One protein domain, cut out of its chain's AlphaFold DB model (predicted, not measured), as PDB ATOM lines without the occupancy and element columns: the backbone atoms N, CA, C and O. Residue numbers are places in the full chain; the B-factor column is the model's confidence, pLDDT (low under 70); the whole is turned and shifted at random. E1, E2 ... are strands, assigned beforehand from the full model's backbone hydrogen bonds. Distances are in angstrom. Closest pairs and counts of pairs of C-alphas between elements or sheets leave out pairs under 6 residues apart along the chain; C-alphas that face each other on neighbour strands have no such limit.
ATOM      1  N   ALA A  75     379.417 515.427 890.401       72.94
ATOM      2  CA  ALA A  75     379.068 515.042 891.767       72.94
ATOM      3  C   ALA A  75     379.193 516.277 892.677       72.94
ATOM      4  O   ALA A  75     380.301 516.768 892.893       72.94
ATOM      5  N   ALA A  76     378.064 516.773 893.182       70.50
ATOM      6  CA  ALA A  76     377.978 518.037 893.915       70.50
ATOM      7  C   ALA A  76     378.154 517.857 895.432       70.50
ATOM      8  O   ALA A  76     378.887 518.611 896.076       70.50
ATOM      9  N   ALA A  77     377.544 516.810 895.998       72.94
ATOM     10  CA  ALA A  77     377.654 516.454 897.413       72.94
ATOM     11  C   ALA A  77     377.861 514.935 897.589       72.94
ATOM     12  O   ALA A  77     377.215 514.157 896.886       72.94
ATOM     13  N   PRO A  78     378.741 514.484 898.507       78.50
ATOM     14  CA  PRO A  78     379.038 513.065 898.692       78.50
ATOM     15  C   PRO A  78     377.909 512.315 899.417       78.50
ATOM     16  O   PRO A  78     377.493 512.716 900.505       78.50
ATOM     17  N   ILE A  79     377.470 511.176 898.871       80.12
ATOM     18  CA  ILE A  79     376.511 510.286 899.553       80.12
ATOM     19  C   ILE A  79     377.176 509.629 900.776       80.12
ATOM     20  O   ILE A  79     378.261 509.052 900.684       80.12
ATOM     21  N   ALA A  80     376.516 509.690 901.935       74.00
ATOM     22  CA  ALA A  80     377.028 509.125 903.181       74.00
ATOM     23  C   ALA A  80     376.888 507.589 903.252       74.00
ATOM     24  O   ALA A  80     375.856 507.021 902.881       74.00
ATOM     25  N   ASN A  81     377.896 506.913 903.820       78.12
ATOM     26  CA  ASN A  81     377.799 505.483 904.133       78.12
ATOM     27  C   ASN A  81     376.610 505.217 905.073       78.12
ATOM     28  O   ASN A  81     376.524 505.819 906.144       78.12
ATOM     29  N   THR A  82     375.723 504.296 904.692       77.44
ATOM     30  CA  THR A  82     374.410 504.119 905.333       77.44
ATOM     31  C   THR A  82     374.215 502.676 905.796       77.44
ATOM     32  O   THR A  82     374.125 501.758 904.983       77.44
ATOM     33  N   PHE A  83     374.145 502.464 907.110       75.69
ATOM     34  CA  PHE A  83     374.036 501.134 907.715       75.69
ATOM     35  C   PHE A  83     372.760 500.992 908.544       75.69
ATOM     36  O   PHE A  83     372.317 501.950 909.179       75.69
ATOM     37  N   ALA A  84     372.206 499.781 908.573       73.94
ATOM     38  CA  ALA A  84     370.992 499.450 909.307       73.94
ATOM     39  C   ALA A  84     371.120 498.130 910.088       73.94
ATOM     40  O   ALA A  84     372.057 497.352 909.901       73.94
ATOM     41  N   LEU A  85     370.167 497.857 910.981       66.88
ATOM     42  CA  LEU A  85     370.074 496.577 911.694       66.88
ATOM     43  C   LEU A  85     369.338 495.520 910.838       66.88
ATOM     44  O   LEU A  85     368.551 495.892 909.963       66.88
ATOM     45  N   PRO A  86     369.546 494.209 911.072       64.56
ATOM     46  CA  PRO A  86     368.803 493.157 910.377       64.56
ATOM     47  C   PRO A  86     367.290 493.330 910.558       64.56
ATOM     48  O   PRO A  86     366.804 493.455 911.680       64.56
ATOM     49  N   GLY A  87     366.542 493.353 909.451       67.25
ATOM     50  CA  GLY A  87     365.089 493.575 909.468       67.25
ATOM     51  C   GLY A  87     364.642 495.032 909.664       67.25
ATOM     52  O   GLY A  87     363.453 495.271 909.867       67.25
ATOM     53  N   ALA A  88     365.551 496.011 909.595       71.44
ATOM     54  CA  ALA A  88     365.187 497.426 909.576       71.44
ATOM     55  C   ALA A  88     364.358 497.804 908.332       71.44
ATOM     56  O   ALA A  88     364.497 497.214 907.258       71.44
ATOM     57  N   ALA A  89     363.520 498.836 908.469       84.00
ATOM     58  CA  ALA A  89     362.794 499.417 907.342       84.00
ATOM     59  C   ALA A  89     363.763 500.034 906.305       84.00
ATOM     60  O   ALA A  89     364.846 500.484 906.692       84.00
ATOM     61  N   PRO A  90     363.390 500.096 905.010       90.38
ATOM     62  CA  PRO A  90     364.215 500.727 903.983       90.38
ATOM     63  C   PRO A  90     364.579 502.177 904.324       90.38
ATOM     64  O   PRO A  90     363.756 502.914 904.868       90.38
ATOM     65  N   THR A  91     365.796 502.596 903.979       90.69
ATOM     66  CA  THR A  91     366.226 503.996 904.133       90.69
ATOM     67  C   THR A  91     366.069 504.736 902.816       90.69
ATOM     68  O   THR A  91     366.614 504.303 901.803       90.69
ATOM     69  N   ASP A  92     365.370 505.865 902.852       90.44
ATOM     70  CA  ASP A  92     365.253 506.783 901.723       90.44
ATOM     71  C   ASP A  92     366.311 507.886 901.843       90.44
ATOM     72  O   ASP A  92     366.385 508.584 902.855       90.44
ATOM     73  N   ILE A  93     367.125 508.033 900.801       87.19
ATOM     74  CA  ILE A  93     368.112 509.099 900.628       87.19
ATOM     75  C   ILE A  93     367.612 509.982 899.484       87.19
ATOM     76  O   ILE A  93     367.472 509.509 898.355       87.19
ATOM     77  N   ASP A  94     367.330 511.250 899.763       84.06
ATOM     78  CA  ASP A  94     367.073 512.234 898.710       84.06
ATOM     79  C   ASP A  94     368.381 512.515 897.953       84.06
ATOM     80  O   ASP A  94     369.400 512.813 898.576       84.06
ATOM     81  N   LEU A  95     368.362 512.385 896.623       83.12
ATOM     82  CA  LEU A  95     369.507 512.700 895.765       83.12
ATOM     83  C   LEU A  95     369.481 514.156 895.269       83.12
ATOM     84  O   LEU A  95     370.332 514.540 894.461       83.12
ATOM     85  N   SER A  96     368.540 514.987 895.734       71.69
ATOM     86  CA  SER A  96     368.538 516.414 895.413       71.69
ATOM     87  C   SER A  96     369.843 517.091 895.869       71.69
ATOM     88  O   SER A  96     370.324 516.879 896.982       71.69
ATOM     89  N   GLY A  97     370.501 517.822 894.959       70.62
ATOM     90  CA  GLY A  97     371.835 518.397 895.196       70.62
ATOM     91  C   GLY A  97     372.982 517.385 895.371       70.62
ATOM     92  O   GLY A  97     374.070 517.767 895.794       70.62
ATOM     93  N   THR A  98     372.779 516.095 895.072       79.94
ATOM     94  CA  THR A  98     373.865 515.089 895.047       79.94
ATOM     95  C   THR A  98     374.632 515.121 893.721       79.94
ATOM     96  O   THR A  98     375.847 514.906 893.690       79.94
ATOM     97  N   PHE A  99     373.931 515.427 892.628       80.25
ATOM     98  CA  PHE A  99     374.482 515.610 891.291       80.25
ATOM     99  C   PHE A  99     373.936 516.902 890.686       80.25
ATOM    100  O   PHE A  99     372.730 517.139 890.772       80.25
ATOM    101  N   ALA A 303     370.965 503.065 890.071       95.00
ATOM    102  CA  ALA A 303     371.816 502.562 891.145       95.00
ATOM    103  C   ALA A 303     372.052 501.054 891.010       95.00
ATOM    104  O   ALA A 303     371.164 500.306 890.604       95.00
ATOM    105  N   THR A 304     373.252 500.616 891.375       95.69
ATOM    106  CA  THR A 304     373.672 499.210 891.401       95.69
ATOM    107  C   THR A 304     374.321 498.874 892.741       95.69
ATOM    108  O   THR A 304     374.773 499.761 893.465       95.69
ATOM    109  N   SER A 305     374.342 497.588 893.091       94.44
ATOM    110  CA  SER A 305     374.946 497.057 894.316       94.44
ATOM    111  C   SER A 305     375.795 495.844 893.958       94.44
ATOM    112  O   SER A 305     375.340 494.994 893.191       94.44
ATOM    113  N   ASP A 306     377.014 495.755 894.496       91.50
ATOM    114  CA  ASP A 306     377.869 494.570 894.330       91.50
ATOM    115  C   ASP A 306     377.370 493.354 895.137       91.50
ATOM    116  O   ASP A 306     377.729 492.217 894.829       91.50
ATOM    117  N   ASN A 307     376.472 493.573 896.105       85.06
ATOM    118  CA  ASN A 307     375.778 492.522 896.841       85.06
ATOM    119  C   ASN A 307     374.292 492.873 897.100       85.06
ATOM    120  O   ASN A 307     373.914 493.248 898.222       85.06
ATOM    121  N   PRO A 308     373.409 492.688 896.095       90.69
ATOM    122  CA  PRO A 308     371.974 492.961 896.214       90.69
ATOM    123  C   PRO A 308     371.245 492.128 897.280       90.69
ATOM    124  O   PRO A 308     370.133 492.474 897.665       90.69
ATOM    125  N   SER A 309     371.851 491.037 897.773       85.88
ATOM    126  CA  SER A 309     371.266 490.203 898.836       85.88
ATOM    127  C   SER A 309     371.394 490.809 900.241       85.88
ATOM    128  O   SER A 309     370.666 490.402 901.146       85.88
ATOM    129  N   VAL A 310     372.287 491.793 900.413       84.88
ATOM    130  CA  VAL A 310     372.476 492.546 901.665       84.88
ATOM    131  C   VAL A 310     371.854 493.938 901.556       84.88
ATOM    132  O   VAL A 310     371.112 494.338 902.451       84.88
ATOM    133  N   VAL A 311     372.100 494.661 900.456       90.69
ATOM    134  CA  VAL A 311     371.434 495.943 900.167       90.69
ATOM    135  C   VAL A 311     371.011 495.992 898.704       90.69
ATOM    136  O   VAL A 311     371.860 495.993 897.812       90.69
ATOM    137  N   ASN A 312     369.703 496.087 898.466       94.25
ATOM    138  CA  ASN A 312     369.108 496.256 897.144       94.25
ATOM    139  C   ASN A 312     368.665 497.723 896.934       94.25
ATOM    140  O   ASN A 312     367.609 498.118 897.451       94.25
ATOM    141  N   PRO A 313     369.452 498.548 896.219       96.31
ATOM    142  CA  PRO A 313     369.107 499.934 895.929       96.31
ATOM    143  C   PRO A 313     368.032 500.022 894.839       96.31
ATOM    144  O   PRO A 313     368.085 499.316 893.835       96.31
ATOM    145  N   VAL A 314     367.071 500.926 895.015       94.38
ATOM    146  CA  VAL A 314     366.047 501.264 894.017       94.38
ATOM    147  C   VAL A 314     365.948 502.782 893.940       94.38
ATOM    148  O   VAL A 314     365.777 503.428 894.969       94.38
ATOM    149  N   VAL A 315     366.035 503.360 892.740       90.44
ATOM    150  CA  VAL A 315     365.856 504.806 892.535       90.44
ATOM    151  C   VAL A 315     364.481 505.078 891.932       90.44
ATOM    152  O   VAL A 315     364.090 504.427 890.965       90.44
ATOM    153  N   ALA A 316     363.756 506.046 892.490       80.62
ATOM    154  CA  ALA A 316     362.504 506.552 891.933       80.62
ATOM    155  C   ALA A 316     362.302 508.026 892.315       80.62
ATOM    156  O   ALA A 316     362.503 508.402 893.466       80.62
ATOM    157  N   ASN A 317     361.861 508.859 891.367       74.44
ATOM    158  CA  ASN A 317     361.489 510.267 891.597       74.44
ATOM    159  C   ASN A 317     362.567 511.132 892.298       74.44
ATOM    160  O   ASN A 317     362.223 512.039 893.051       74.44
ATOM    161  N   GLY A 318     363.855 510.848 892.068       75.81
ATOM    162  CA  GLY A 318     364.983 511.536 892.718       75.81
ATOM    163  C   GLY A 318     365.395 510.968 894.085       75.81
ATOM    164  O   GLY A 318     366.385 511.417 894.648       75.81
ATOM    165  N   VAL A 319     364.695 509.956 894.604       84.88
ATOM    166  CA  VAL A 319     365.011 509.301 895.883       84.88
ATOM    167  C   VAL A 319     365.661 507.941 895.640       84.88
ATOM    168  O   VAL A 319     365.149 507.122 894.874       84.88
ATOM    169  N   LEU A 320     366.769 507.678 896.332       93.00
ATOM    170  CA  LEU A 320     367.403 506.369 896.449       93.00
ATOM    171  C   LEU A 320     366.873 505.647 897.692       93.00
ATOM    172  O   LEU A 320     367.209 506.002 898.819       93.00
ATOM    173  N   ARG A 321     366.089 504.588 897.486       94.00
ATOM    174  CA  ARG A 321     365.641 503.674 898.538       94.00
ATOM    175  C   ARG A 321     366.605 502.501 898.677       94.00
ATOM    176  O   ARG A 321     366.747 501.690 897.760       94.00
ATOM    177  N   LEU A 322     367.219 502.366 899.847       93.50
ATOM    178  CA  LEU A 322     368.036 501.219 900.232       93.50
ATOM    179  C   LEU A 322     367.161 500.184 900.939       93.50
ATOM    180  O   LEU A 322     366.718 500.404 902.064       93.50
ATOM    181  N   ASN A 323     366.901 499.055 900.276       92.44
ATOM    182  CA  ASN A 323     366.144 497.944 900.852       92.44
ATOM    183  C   ASN A 323     367.120 496.928 901.457       92.44
ATOM    184  O   ASN A 323     368.001 496.429 900.754       92.44
ATOM    185  N   TYR A 324     366.965 496.624 902.742       88.62
ATOM    186  CA  TYR A 324     367.894 495.775 903.489       88.62
ATOM    187  C   TYR A 324     367.507 494.296 903.439       88.62
ATOM    188  O   TYR A 324     366.340 493.935 903.595       88.62
ATOM    189  N   GLY A 325     368.504 493.437 903.236       80.94
ATOM    190  CA  GLY A 325     368.360 491.989 903.327       80.94
ATOM    191  C   GLY A 325     368.268 491.488 904.772       80.94
ATOM    192  O   GLY A 325     368.569 492.199 905.730       80.94
ATOM    193  N   ALA A 326     367.883 490.221 904.933       73.44
ATOM    194  CA  ALA A 326     367.878 489.549 906.237       73.44
ATOM    195  C   ALA A 326     369.285 489.122 906.709       73.44
ATOM    196  O   ALA A 326     369.475 488.806 907.883       73.44
ATOM    197  N   THR A 327     370.267 489.099 905.803       66.75
ATOM    198  CA  THR A 327     371.642 488.657 906.066       66.75
ATOM    199  C   THR A 327     372.533 489.852 906.396       66.75
ATOM    200  O   THR A 327     372.574 490.820 905.639       66.75
ATOM    201  N   ALA A 328     373.275 489.771 907.502       69.44
ATOM    202  CA  ALA A 328     374.261 490.785 907.866       69.44
ATOM    203  C   ALA A 328     375.457 490.802 906.892       69.44
ATOM    204  O   ALA A 328     375.875 489.761 906.382       69.44
ATOM    205  N   GLY A 329     376.018 491.985 906.647       68.06
ATOM    206  CA  GLY A 329     377.130 492.208 905.725       68.06
ATOM    207  C   GLY A 329     377.199 493.656 905.238       68.06
ATOM    208  O   GLY A 329     376.537 494.545 905.773       68.06
ATOM    209  N   SER A 330     377.963 493.894 904.173       73.69
ATOM    210  CA  SER A 330     377.983 495.180 903.463       73.69
ATOM    211  C   SER A 330     377.967 494.994 901.945       73.69
ATOM    212  O   SER A 330     378.216 493.896 901.439       73.69
ATOM    213  N   ALA A 331     377.638 496.076 901.244       79.88
ATOM    214  CA  ALA A 331     377.638 496.205 899.797       79.88
ATOM    215  C   ALA A 331     378.139 497.605 899.404       79.88
ATOM    216  O   ALA A 331     377.868 498.592 900.098       79.88
ATOM    217  N   ARG A 332     378.836 497.721 898.276       82.19
ATOM    218  CA  ARG A 332     379.091 499.006 897.619       82.19
ATOM    219  C   ARG A 332     377.907 499.341 896.730       82.19
ATOM    220  O   ARG A 332     377.649 498.651 895.745       82.19
ATOM    221  N   VAL A 333     377.215 500.423 897.066       89.75
ATOM    222  CA  VAL A 333     376.155 500.991 896.233       89.75
ATOM    223  C   VAL A 333     376.784 502.051 895.340       89.75
ATOM    224  O   VAL A 333     377.403 502.992 895.836       89.75
ATOM    225  N   THR A 334     376.638 501.896 894.025       92.88
ATOM    226  CA  THR A 334     377.066 502.897 893.038       92.88
ATOM    227  C   THR A 334     375.843 503.519 892.392       92.88
ATOM    228  O   THR A 334     375.030 502.810 891.802       92.88
ATOM    229  N   VAL A 335     375.723 504.838 892.512       93.81
ATOM    230  CA  VAL A 335     374.687 505.660 891.882       93.81
ATOM    231  C   VAL A 335     375.295 506.342 890.666       93.81
ATOM    232  O   VAL A 335     376.355 506.959 890.778       93.81
ATOM    233  N   THR A 336     374.618 506.250 889.528       91.88
ATOM    234  CA  THR A 336     375.012 506.894 888.272       91.88
ATOM    235  C   THR A 336     373.929 507.878 887.859       91.88
ATOM    236  O   THR A 336     372.771 507.484 887.712       91.88
ATOM    237  N   ALA A 337     374.309 509.136 887.658       87.94
ATOM    238  CA  ALA A 337     373.475 510.176 887.075       87.94
ATOM    239  C   ALA A 337     373.929 510.440 885.638       87.94
ATOM    240  O   ALA A 337     375.116 510.684 885.425       87.94
ATOM    241  N   THR A 338     373.003 510.406 884.680       84.75
ATOM    242  CA  THR A 338     373.281 510.617 883.249       84.75
ATOM    243  C   THR A 338     372.415 511.749 882.701       84.75
ATOM    244  O   THR A 338     371.204 511.730 882.917       84.75
ATOM    245  N   ASP A 339     373.004 512.712 881.994       76.12
ATOM    246  CA  ASP A 339     372.272 513.816 881.352       76.12
ATOM    247  C   ASP A 339     371.567 513.397 880.044       76.12
ATOM    248  O   ASP A 339     371.664 512.258 879.577       76.12
ATOM    249  N   ALA A 340     370.843 514.340 879.435       66.81
ATOM    250  CA  ALA A 340     370.137 514.134 878.170       66.81
ATOM    251  C   ALA A 340     371.062 514.016 876.934       66.81
ATOM    252  O   ALA A 340     370.597 513.601 875.872       66.81
ATOM    253  N   ALA A 341     372.350 514.365 877.051       65.25
ATOM    254  CA  ALA A 341     373.362 514.181 876.006       65.25
ATOM    255  C   ALA A 341     374.104 512.832 876.128       65.25
ATOM    256  O   ALA A 341     374.739 512.384 875.171       65.25
ATOM    257  N   GLY A 342     373.990 512.162 877.278       69.69
ATOM    258  CA  GLY A 342     374.594 510.870 877.581       69.69
ATOM    259  C   GLY A 342     375.904 510.935 878.374       69.69
ATOM    260  O   GLY A 342     376.533 509.887 878.542       69.69
ATOM    261  N   ASN A 343     376.334 512.102 878.876       79.69
ATOM    262  CA  ASN A 343     377.452 512.145 879.826       79.69
ATOM    263  C   ASN A 343     376.963 511.687 881.206       79.69
ATOM    264  O   ASN A 343     375.797 511.874 881.555       79.69
ATOM    265  N   ALA A 344     377.847 511.078 882.001       85.38
ATOM    266  CA  ALA A 344     377.464 510.495 883.282       85.38
ATOM    267  C   ALA A 344     378.481 510.744 884.400       85.38
ATOM    268  O   ALA A 344     379.692 510.666 884.188       85.38
ATOM    269  N   ALA A 345     377.964 510.951 885.611       86.19
ATOM    270  CA  ALA A 345     378.717 511.002 886.858       86.19
ATOM    271  C   ALA A 345     378.345 509.823 887.762       86.19
ATOM    272  O   ALA A 345     377.178 509.444 887.862       86.19
ATOM    273  N   THR A 346     379.330 509.272 888.470       90.75
ATOM    274  CA  THR A 346     379.140 508.149 889.399       90.75
ATOM    275  C   THR A 346     379.573 508.512 890.812       90.75
ATOM    276  O   THR A 346     380.673 509.032 890.998       90.75
ATOM    277  N   GLN A 347     378.775 508.140 891.809       87.12
ATOM    278  CA  GLN A 347     379.188 508.108 893.212       87.12
ATOM    279  C   GLN A 347     379.058 506.694 893.775       87.12
ATOM    280  O   GLN A 347     378.023 506.054 893.602       87.12
ATOM    281  N   THR A 348     380.078 506.225 894.495       87.19
ATOM    282  CA  THR A 348     380.061 504.926 895.182       87.19
ATOM    283  C   THR A 348     380.217 505.128 896.682       87.19
ATOM    284  O   THR A 348     381.189 505.738 897.126       87.19
TER     285      THR A 348
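This is residues 75 to 99 and 303 to 348 of the 751 residues of the protein "Peptidylprolyl isomerase" of uncultured Phycisphaerae bacterium (UniProt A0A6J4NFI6). Two small sheets of three strands each, E2 E5 E4 and E3 E6 E7, lie partly face to face as a sandwich, with the short strand E1 at its side near one end of E5. The hairpin of E6 and E7 runs on past the other sheet, and its turn makes one end of the longest axis. The printed part has 71 residues, with no named helix and seven named strands, E1 to E7 in order, of class all strand; both sheets are antiparallel. It is compact, with a radius of gyration of the C-alphas of 12.5 A, and spans 40 by 20 by 19 A, only just elongated.

E1, residues 82 to 84, begins at C-alpha 82 (374.410, 504.119, 905.333) and measures 7.0 A; E2, residues 91 to 94, 9.9 A. After the cut come E3, residues 303 to 305, 7.1 A; E4, residues 311 to 316, 16.1 A; E5, residues 319 to 324, 15.8 A; E6, residues 329 to 338, 29.3 A; and E7, residues 344 to 348, 13.4 A, ending at C-alpha 348 (380.061, 504.926, 895.182).

E1 pairs with no named strand; it is near E6. E2 is antiparallel to the inner strand E5, with N 93 and O 320 2.8 A apart. E4 and E5 form a hairpin, with N 321 and O 314 at 2.8 A. E3 is antiparallel to E6, with N 304 and O 334 at 2.9 A. E6 and E7 form a hairpin, with N 335 and O 347 at 2.8 A. Between the sheets, the closest C-alphas of E3 and E4 are those of Ala 303 and Pro 313, 6.1 A apart. E2 and E7 are apart.

The C-alphas farthest apart, of Pro 86 and Ala 341, are 40.5 A apart. Residues 100 to 302 are not printed; C-alphas 99 and 303 are 13.3 A apart across the cut. Of the links that are printed whole, none is long. Residues 85 to 87, 327 to 329 and 340 to 342 have pLDDT under 70.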